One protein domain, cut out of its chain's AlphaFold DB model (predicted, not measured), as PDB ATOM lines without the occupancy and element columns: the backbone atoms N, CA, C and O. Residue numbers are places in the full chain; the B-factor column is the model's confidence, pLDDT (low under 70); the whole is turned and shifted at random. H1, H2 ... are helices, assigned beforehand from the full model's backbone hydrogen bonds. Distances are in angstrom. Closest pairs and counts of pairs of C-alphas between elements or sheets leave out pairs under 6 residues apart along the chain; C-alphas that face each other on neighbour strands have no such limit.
ATOM      1  N   ILE A   4      25.848   9.834   7.178       89.62
ATOM      2  CA  ILE A   4      26.332   9.734   8.559       89.62
ATOM      3  C   ILE A   4      26.612  11.123   9.138       89.62
ATOM      4  O   ILE A   4      26.234  11.383  10.274       89.62
ATOM      5  N   ALA A   5      27.256  12.013   8.376       92.88
ATOM      6  CA  ALA A   5      27.529  13.373   8.835       92.88
ATOM      7  C   ALA A   5      26.226  14.149   9.066       92.88
ATOM      8  O   ALA A   5      26.053  14.722  10.134       92.88
ATOM      9  N   TRP A   6      25.274  14.057   8.130       93.50
ATOM     10  CA  TRP A   6      23.951  14.664   8.284       93.50
ATOM     11  C   TRP A   6      23.258  14.198   9.568       93.50
ATOM     12  O   TRP A   6      22.731  15.012  10.322       93.50
ATOM     13  N   PHE A   7      23.278  12.890   9.844       91.00
ATOM     14  CA  PHE A   7      22.632  12.352  11.038       91.00
ATOM     15  C   PHE A   7      23.300  12.845  12.325       91.00
ATOM     16  O   PHE A   7      22.607  13.183  13.280       91.00
ATOM     17  N   VAL A   8      24.635  12.910  12.350       92.62
ATOM     18  CA  VAL A   8      25.385  13.431  13.503       92.62
ATOM     19  C   VAL A   8      25.080  14.912  13.734       92.62
ATOM     20  O   VAL A   8      24.855  15.301  14.879       92.62
ATOM     21  N   ASP A   9      24.987  15.713  12.672       95.06
ATOM     22  CA  ASP A   9      24.652  17.142  12.755       95.06
ATOM     23  C   ASP A   9      23.211  17.386  13.248       95.06
ATOM     24  O   ASP A   9      22.923  18.436  13.818       95.06
ATOM     25  N   ASN A  10      22.314  16.411  13.073       94.56
ATOM     26  CA  ASN A  10      20.913  16.465  13.510       94.56
ATOM     27  C   ASN A  10      20.622  15.526  14.701       94.56
ATOM     28  O   ASN A  10      19.474  15.140  14.938       94.56
ATOM     29  N   LEU A  11      21.648  15.137  15.468       94.69
ATOM     30  CA  LEU A  11      21.488  14.188  16.573       94.69
ATOM     31  C   LEU A  11      20.592  14.734  17.696       94.69
ATOM     32  O   LEU A  11      19.853  13.967  18.311       94.69
ATOM     33  N   ASP A  12      20.616  16.043  17.950       96.38
ATOM     34  CA  ASP A  12      19.772  16.667  18.976       96.38
ATOM     35  C   ASP A  12      18.287  16.672  18.591       96.38
ATOM     36  O   ASP A  12      17.432  16.405  19.439       96.38
ATOM     37  N   ASP A  13      17.979  16.858  17.304       96.31
ATOM     38  CA  ASP A  13      16.620  16.706  16.774       96.31
ATOM     39  C   ASP A  13      16.134  15.262  16.981       96.31
ATOM     40  O   ASP A  13      15.019  15.030  17.460       96.31
ATOM     41  N   ALA A  14      17.000  14.279  16.711       95.38
ATOM     42  CA  ALA A  14      16.695  12.878  16.980       95.38
ATOM     43  C   ALA A  14      16.474  12.616  18.479       95.38
ATOM     44  O   ALA A  14      15.475  11.990  18.828       95.38
ATOM     45  N   ARG A  15      17.346  13.104  19.375       96.44
ATOM     46  CA  ARG A  15      17.189  12.967  20.841       96.44
ATOM     47  C   ARG A  15      15.864  13.549  21.330       96.44
ATOM     48  O   ARG A  15      15.163  12.897  22.103       96.44
ATOM     49  N   SER A  16      15.500  14.735  20.845       96.75
ATOM     50  CA  SER A  16      14.216  15.371  21.152       96.75
ATOM     51  C   SER A  16      13.042  14.476  20.736       96.75
ATOM     52  O   SER A  16      12.164  14.176  21.549       96.75
ATOM     53  N   ASP A  17      13.054  13.968  19.501       97.69
ATOM     54  CA  ASP A  17      12.002  13.077  19.007       97.69
ATOM     55  C   ASP A  17      11.958  11.743  19.781       97.69
ATOM     56  O   ASP A  17      10.879  11.222  20.077       97.69
ATOM     57  N   PHE A  18      13.112  11.195  20.169       97.88
ATOM     58  CA  PHE A  18      13.204  10.005  21.020       97.88
ATOM     59  C   PHE A  18      12.562  10.224  22.396       97.88
ATOM     60  O   PHE A  18      11.784   9.374  22.846       97.88
ATOM     61  N   SER A  19      12.819  11.359  23.044       97.25
ATOM     62  CA  SER A  19      12.205  11.676  24.337       97.25
ATOM     63  C   SER A  19      10.684  11.825  24.202       97.25
ATOM     64  O   SER A  19       9.925  11.210  24.957       97.25
ATOM     65  N   VAL A  20      10.200  12.518  23.167       97.69
ATOM     66  CA  VAL A  20       8.760  12.746  22.954       97.69
ATOM     67  C   VAL A  20       8.007  11.466  22.578       97.69
ATOM     68  O   VAL A  20       7.004  11.120  23.210       97.69
ATOM     69  N   TYR A  21       8.458  10.753  21.545       97.81
ATOM     70  CA  TYR A  21       7.693   9.646  20.957       97.81
ATOM     71  C   TYR A  21       8.001   8.289  21.585       97.81
ATOM     72  O   TYR A  21       7.160   7.387  21.549       97.81
ATOM     73  N   HIS A  22       9.194   8.131  22.158       95.75
ATOM     74  CA  HIS A  22       9.642   6.869  22.737       95.75
ATOM     75  C   HIS A  22       9.869   6.927  24.250       95.75
ATOM     76  O   HIS A  22       9.970   5.858  24.854       95.75
ATOM     77  N   ARG A  23       9.862   8.119  24.871       96.81
ATOM     78  CA  ARG A  23      10.183   8.325  26.297       96.81
ATOM     79  C   ARG A  23      11.562   7.772  26.655       96.81
ATOM     80  O   ARG A  23      11.721   7.070  27.652       96.81
ATOM     81  N   ILE A  24      12.528   8.026  25.776       96.19
ATOM     82  CA  ILE A  24      13.925   7.623  25.936       96.19
ATOM     83  C   ILE A  24      14.767   8.892  25.984       96.19
ATOM     84  O   ILE A  24      14.835   9.606  24.988       96.19
ATOM     85  N   ASP A  25      15.412   9.135  27.122       92.19
ATOM     86  CA  ASP A  25      16.213  10.345  27.331       92.19
ATOM     87  C   ASP A  25      17.690  10.146  26.950       92.19
ATOM     88  O   ASP A  25      18.330  11.068  26.457       92.19
ATOM     89  N   GLU A  26      18.222   8.927  27.107       91.44
ATOM     90  CA  GLU A  26      19.617   8.591  26.790       91.44
ATOM     91  C   GLU A  26      19.696   7.564  25.653       91.44
ATOM     92  O   GLU A  26      19.724   6.346  25.866       91.44
ATOM     93  N   VAL A  27      19.699   8.053  24.414       92.44
ATOM     94  CA  VAL A  27      19.629   7.210  23.207       92.44
ATOM     95  C   VAL A  27      20.934   6.450  22.946       92.44
ATOM     96  O   VAL A  27      20.917   5.389  22.324       92.44
ATOM     97  N   GLU A  28      22.059   6.966  23.438       89.06
ATOM     98  CA  GLU A  28      23.418   6.442  23.249       89.06
ATOM     99  C   GLU A  28      23.640   5.128  23.996       89.06
ATOM    100  O   GLU A  28      24.486   4.322  23.611       89.06
ATOM    101  N   HIS A  29      22.858   4.901  25.051       93.88
ATOM    102  CA  HIS A  29      22.904   3.689  25.860       93.88
ATOM    103  C   HIS A  29      21.993   2.581  25.315       93.88
ATOM    104  O   HIS A  29      21.960   1.473  25.862       93.88
ATOM    105  N   LEU A  30      21.242   2.841  24.240       94.56
ATOM    106  CA  LEU A  30      20.407   1.816  23.630       94.56
ATOM    107  C   LEU A  30      21.259   0.755  22.921       94.56
ATOM    108  O   LEU A  30      22.171   1.088  22.163       94.56
ATOM    109  N   PRO A  31      20.900  -0.537  23.049       96.62
ATOM    110  CA  PRO A  31      21.421  -1.561  22.157       96.62
ATOM    111  C   PRO A  31      21.175  -1.164  20.698       96.62
ATOM    112  O   PRO A  31      20.065  -0.746  20.353       96.62
ATOM    113  N   ALA A  32      22.181  -1.353  19.840       94.25
ATOM    114  CA  ALA A  32      22.143  -0.921  18.440       94.25
ATOM    115  C   ALA A  32      20.895  -1.412  17.686       94.25
ATOM    116  O   ALA A  32      20.314  -0.675  16.894       94.25
ATOM    117  N   GLU A  33      20.436  -2.631  17.974       96.38
ATOM    118  CA  GLU A  33      19.211  -3.193  17.400       96.38
ATOM    119  C   GLU A  33      17.960  -2.373  17.764       96.38
ATOM    120  O   GLU A  33      17.149  -2.046  16.896       96.38
ATOM    121  N   ARG A  34      17.820  -1.980  19.038       96.25
ATOM    122  CA  ARG A  34      16.680  -1.176  19.507       96.25
ATOM    123  C   ARG A  34      16.762   0.245  18.973       96.25
ATOM    124  O   ARG A  34      15.756   0.771  18.505       96.25
ATOM    125  N   PHE A  35      17.958   0.831  18.986       95.31
ATOM    126  CA  PHE A  35      18.208   2.133  18.377       95.31
ATOM    127  C   PHE A  35      17.777   2.139  16.903       95.31
ATOM    128  O   PHE A  35      16.962   2.969  16.501       95.31
ATOM    129  N   ALA A  36      18.233   1.158  16.118       94.56
ATOM    130  CA  ALA A  36      17.898   1.041  14.702       94.56
ATOM    131  C   ALA A  36      16.391   0.849  14.460       94.56
ATOM    132  O   ALA A  36      15.846   1.389  13.496       94.56
ATOM    133  N   ALA A  37      15.701   0.099  15.323       95.44
ATOM    134  CA  ALA A  37      14.258  -0.098  15.221       95.44
ATOM    135  C   ALA A  37      13.464   1.201  15.454       95.44
ATOM    136  O   ALA A  37      12.467   1.443  14.773       95.44
ATOM    137  N   TYR A  38      13.899   2.042  16.394       96.31
ATOM    138  CA  TYR A  38      13.235   3.308  16.702       96.31
ATOM    139  C   TYR A  38      13.602   4.422  15.722       96.31
ATOM    140  O   TYR A  38      12.708   5.109  15.232       96.31
ATOM    141  N   VAL A  39      14.882   4.559  15.360       95.06
ATOM    142  CA  VAL A  39      15.345   5.645  14.480       95.06
ATOM    143  C   VAL A  39      14.661   5.598  13.108       95.06
ATOM    144  O   VAL A  39      14.280   6.630  12.564       95.06
ATOM    145  N   ARG A  40      14.379   4.393  12.588       95.44
ATOM    146  CA  ARG A  40      13.639   4.189  11.327       95.44
ATOM    147  C   ARG A  40      12.210   4.733  11.352       95.44
ATOM    148  O   ARG A  40      11.616   4.908  10.294       95.44
ATOM    149  N   ARG A  41      11.640   4.958  12.537       96.94
ATOM    150  CA  ARG A  41      10.273   5.464  12.705       96.94
ATOM    151  C   ARG A  41      10.220   6.985  12.799       96.94
ATOM    152  O   ARG A  41       9.160   7.538  12.532       96.94
ATOM    153  N   LEU A  42      11.331   7.649  13.127       95.94
ATOM    154  CA  LEU A  42      11.364   9.104  13.304       95.94
ATOM    155  C   LEU A  42      10.876   9.886  12.072       95.94
ATOM    156  O   LEU A  42      10.080  10.799  12.267       95.94
ATOM    157  N   PRO A  43      11.214   9.510  10.819       95.56
ATOM    158  CA  PRO A  43      10.704  10.219   9.640       95.56
ATOM    159  C   PRO A  43       9.180  10.149   9.473       95.56
ATOM    160  O   PRO A  43       8.597  10.969   8.771       95.56
ATOM    161  N   VAL A  44       8.534   9.147  10.080       96.44
ATOM    162  CA  VAL A  44       7.076   8.958  10.028       96.44
ATOM    163  C   VAL A  44       6.376   9.802  11.095       96.44
ATOM    164  O   VAL A  44       5.192  10.112  10.968       96.44
ATOM    165  N   TYR A  45       7.085  10.176  12.157       95.69
ATOM    166  CA  TYR A  45       6.551  11.074  13.169       95.69
ATOM    167  C   TYR A  45       6.582  12.517  12.685       95.69
ATOM    168  O   TYR A  45       7.413  12.895  11.876       95.69
ATOM    169  N   GLY A  46       5.697  13.362  13.209       95.31
ATOM    170  CA  GLY A  46       5.675  14.795  12.897       95.31
ATOM    171  C   GLY A  46       6.758  15.613  13.613       95.31
ATOM    172  O   GLY A  46       6.529  16.792  13.863       95.31
ATOM    173  N   GLY A  47       7.869  14.979  13.997       97.06
ATOM    174  CA  GLY A  47       8.917  15.542  14.846       97.06
ATOM    175  C   GLY A  47       9.932  16.418  14.114       97.06
ATOM    176  O   GLY A  47       9.791  16.717  12.921       97.06
ATOM    177  N   ALA A  48      10.974  16.808  14.843       97.38
ATOM    178  CA  ALA A  48      12.056  17.648  14.341       97.38
ATOM    179  C   ALA A  48      12.797  16.981  13.170       97.38
ATOM    180  O   ALA A  48      13.014  17.618  12.138       97.38
ATOM    181  N   VAL A  49      13.070  15.675  13.258       96.62
ATOM    182  CA  VAL A  49      13.750  14.925  12.187       96.62
ATOM    183  C   VAL A  49      12.926  14.927  10.901       96.62
ATOM    184  O   VAL A  49      13.446  15.198   9.819       96.62
ATOM    185  N   ALA A  50      11.618  14.676  10.989       96.56
ATOM    186  CA  ALA A  50      10.750  14.695   9.813       96.56
ATOM    187  C   ALA A  50      10.562  16.102   9.237       96.56
ATOM    188  O   ALA A  50      10.316  16.254   8.039       96.56
ATOM    189  N   HIS A  51      10.639  17.141  10.069       96.31
ATOM    190  CA  HIS A  51      10.674  18.519   9.594       96.31
ATOM    191  C   HIS A  51      11.960  18.800   8.815       96.31
ATOM    192  O   HIS A  51      11.878  19.298   7.695       96.31
ATOM    193  N   ARG A  52      13.124  18.408   9.346       94.94
ATOM    194  CA  ARG A  52      14.409  18.579   8.660       94.94
ATOM    195  C   ARG A  52      14.443  17.861   7.314       94.94
ATOM    196  O   ARG A  52      14.763  18.483   6.311       94.94
ATOM    197  N   ILE A  53      14.020  16.595   7.272       94.19
ATOM    198  CA  ILE A  53      13.951  15.815   6.025       94.19
ATOM    199  C   ILE A  53      13.090  16.524   4.971       94.19
ATOM    200  O   ILE A  53      13.444  16.531   3.796       94.19
ATOM    201  N   ARG A  54      11.967  17.135   5.373       94.12
ATOM    202  CA  ARG A  54      11.119  17.910   4.454       94.12
ATOM    203  C   ARG A  54      11.814  19.174   3.961       94.12
ATOM    204  O   ARG A  54      11.777  19.420   2.764       94.12
ATOM    205  N   GLN A  55      12.463  19.927   4.847       92.06
ATOM    206  CA  GLN A  55      13.211  21.129   4.464       92.06
ATOM    207  C   GLN A  55      14.338  20.821   3.475       92.06
ATOM    208  O   GLN A  55      14.534  21.572   2.528       92.06
ATOM    209  N   ASP A  56      15.044  19.707   3.668       90.06
ATOM    210  CA  ASP A  56      16.139  19.303   2.783       90.06
ATOM    211  C   ASP A  56      15.634  18.735   1.444       90.06
ATOM    212  O   ASP A  56      16.355  18.757   0.445       90.06
ATOM    213  N   ALA A  57      14.403  18.213   1.416       88.56
ATOM    214  CA  ALA A  57      13.751  17.717   0.206       88.56
ATOM    215  C   ALA A  57      13.072  18.825  -0.613       88.56
ATOM    216  O   ALA A  57      12.837  18.638  -1.811       88.56
ATOM    217  N   GLU A  58      12.729  19.955   0.008       85.44
ATOM    218  CA  GLU A  58      12.181  21.096  -0.712       85.44
ATOM    219  C   GLU A  58      13.275  21.713  -1.596       85.44
ATOM    220  O   GLU A  58      14.353  22.061  -1.108       85.44
TER     221      GLU A  58
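What this domain is: This is residues 4 to 58 of the 97 residues of an uncharacterized protein of Amycolatopsis niigatensis (UniProt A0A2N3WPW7). Three shorter helices splay out from the longest one, H2: H4 packs on residues 13 to 17 of H2 and runs toward one end of the long axis, H3 lies toward the other end, and H1 makes a corner with the beginning of H2. The helices do not form a side-by-side bundle, and residues 29 to 34, of which 32 to 34 belong to H3, stick out. The printed part has 55 residues, with four named helices in the order H1, H2, H3, H4 and no named strand, in the class all helix. It is compact, with a radius of gyration of the C-alphas of 10.8 A, and only just elongated, with spans of 33 by 22 by 17 A.

How they stand to each other: H2, residues 11 to 22, touches H4, residues 48 to 57, with its residues 13 to 17 alone. Their closest C-alphas, those of Asp 13 and Ala 48, are 5.3 A apart. The two helices run opposite ways at a steep tilt of 52 degrees. H2 and H3, residues 32 to 39, only just touch, with 3 pairs of C-alphas within 8 A. Their closest C-alphas, those of Ala 14 and Val 39, are 7.8 A apart, and their lines are about perpendicular, at 83 degrees. H1, residues 4 to 9, and H2 meet only through their link. H1 is apart from H3 and H4, and H3 is apart from H4. Every O i to N i+4 pair is within hydrogen-bond range in H1, H2, H3 and H4.

Where its parts are: H2 measures 15.2 A from C-alpha 11 at (21.488, 14.188, 16.573) to C-alpha 22. H4 measures 14.2 A and ends with C-alpha 57 at (13.751, 17.717, 0.206). H3 measures 10.2 A, and H1 8.7 A from C-alpha 4 at (26.332, 9.734, 8.559).

The domain as a whole: The C-alphas farthest apart, those of His 29 and Glu 58, are 33.5 A apart. The printed part has no cut. The link from H1 to H2 is tight, and those from H2 to H3 and from H3 to H4 are short. The mean pLDDT of the printed part is 94.7, and no printed residue is under 70.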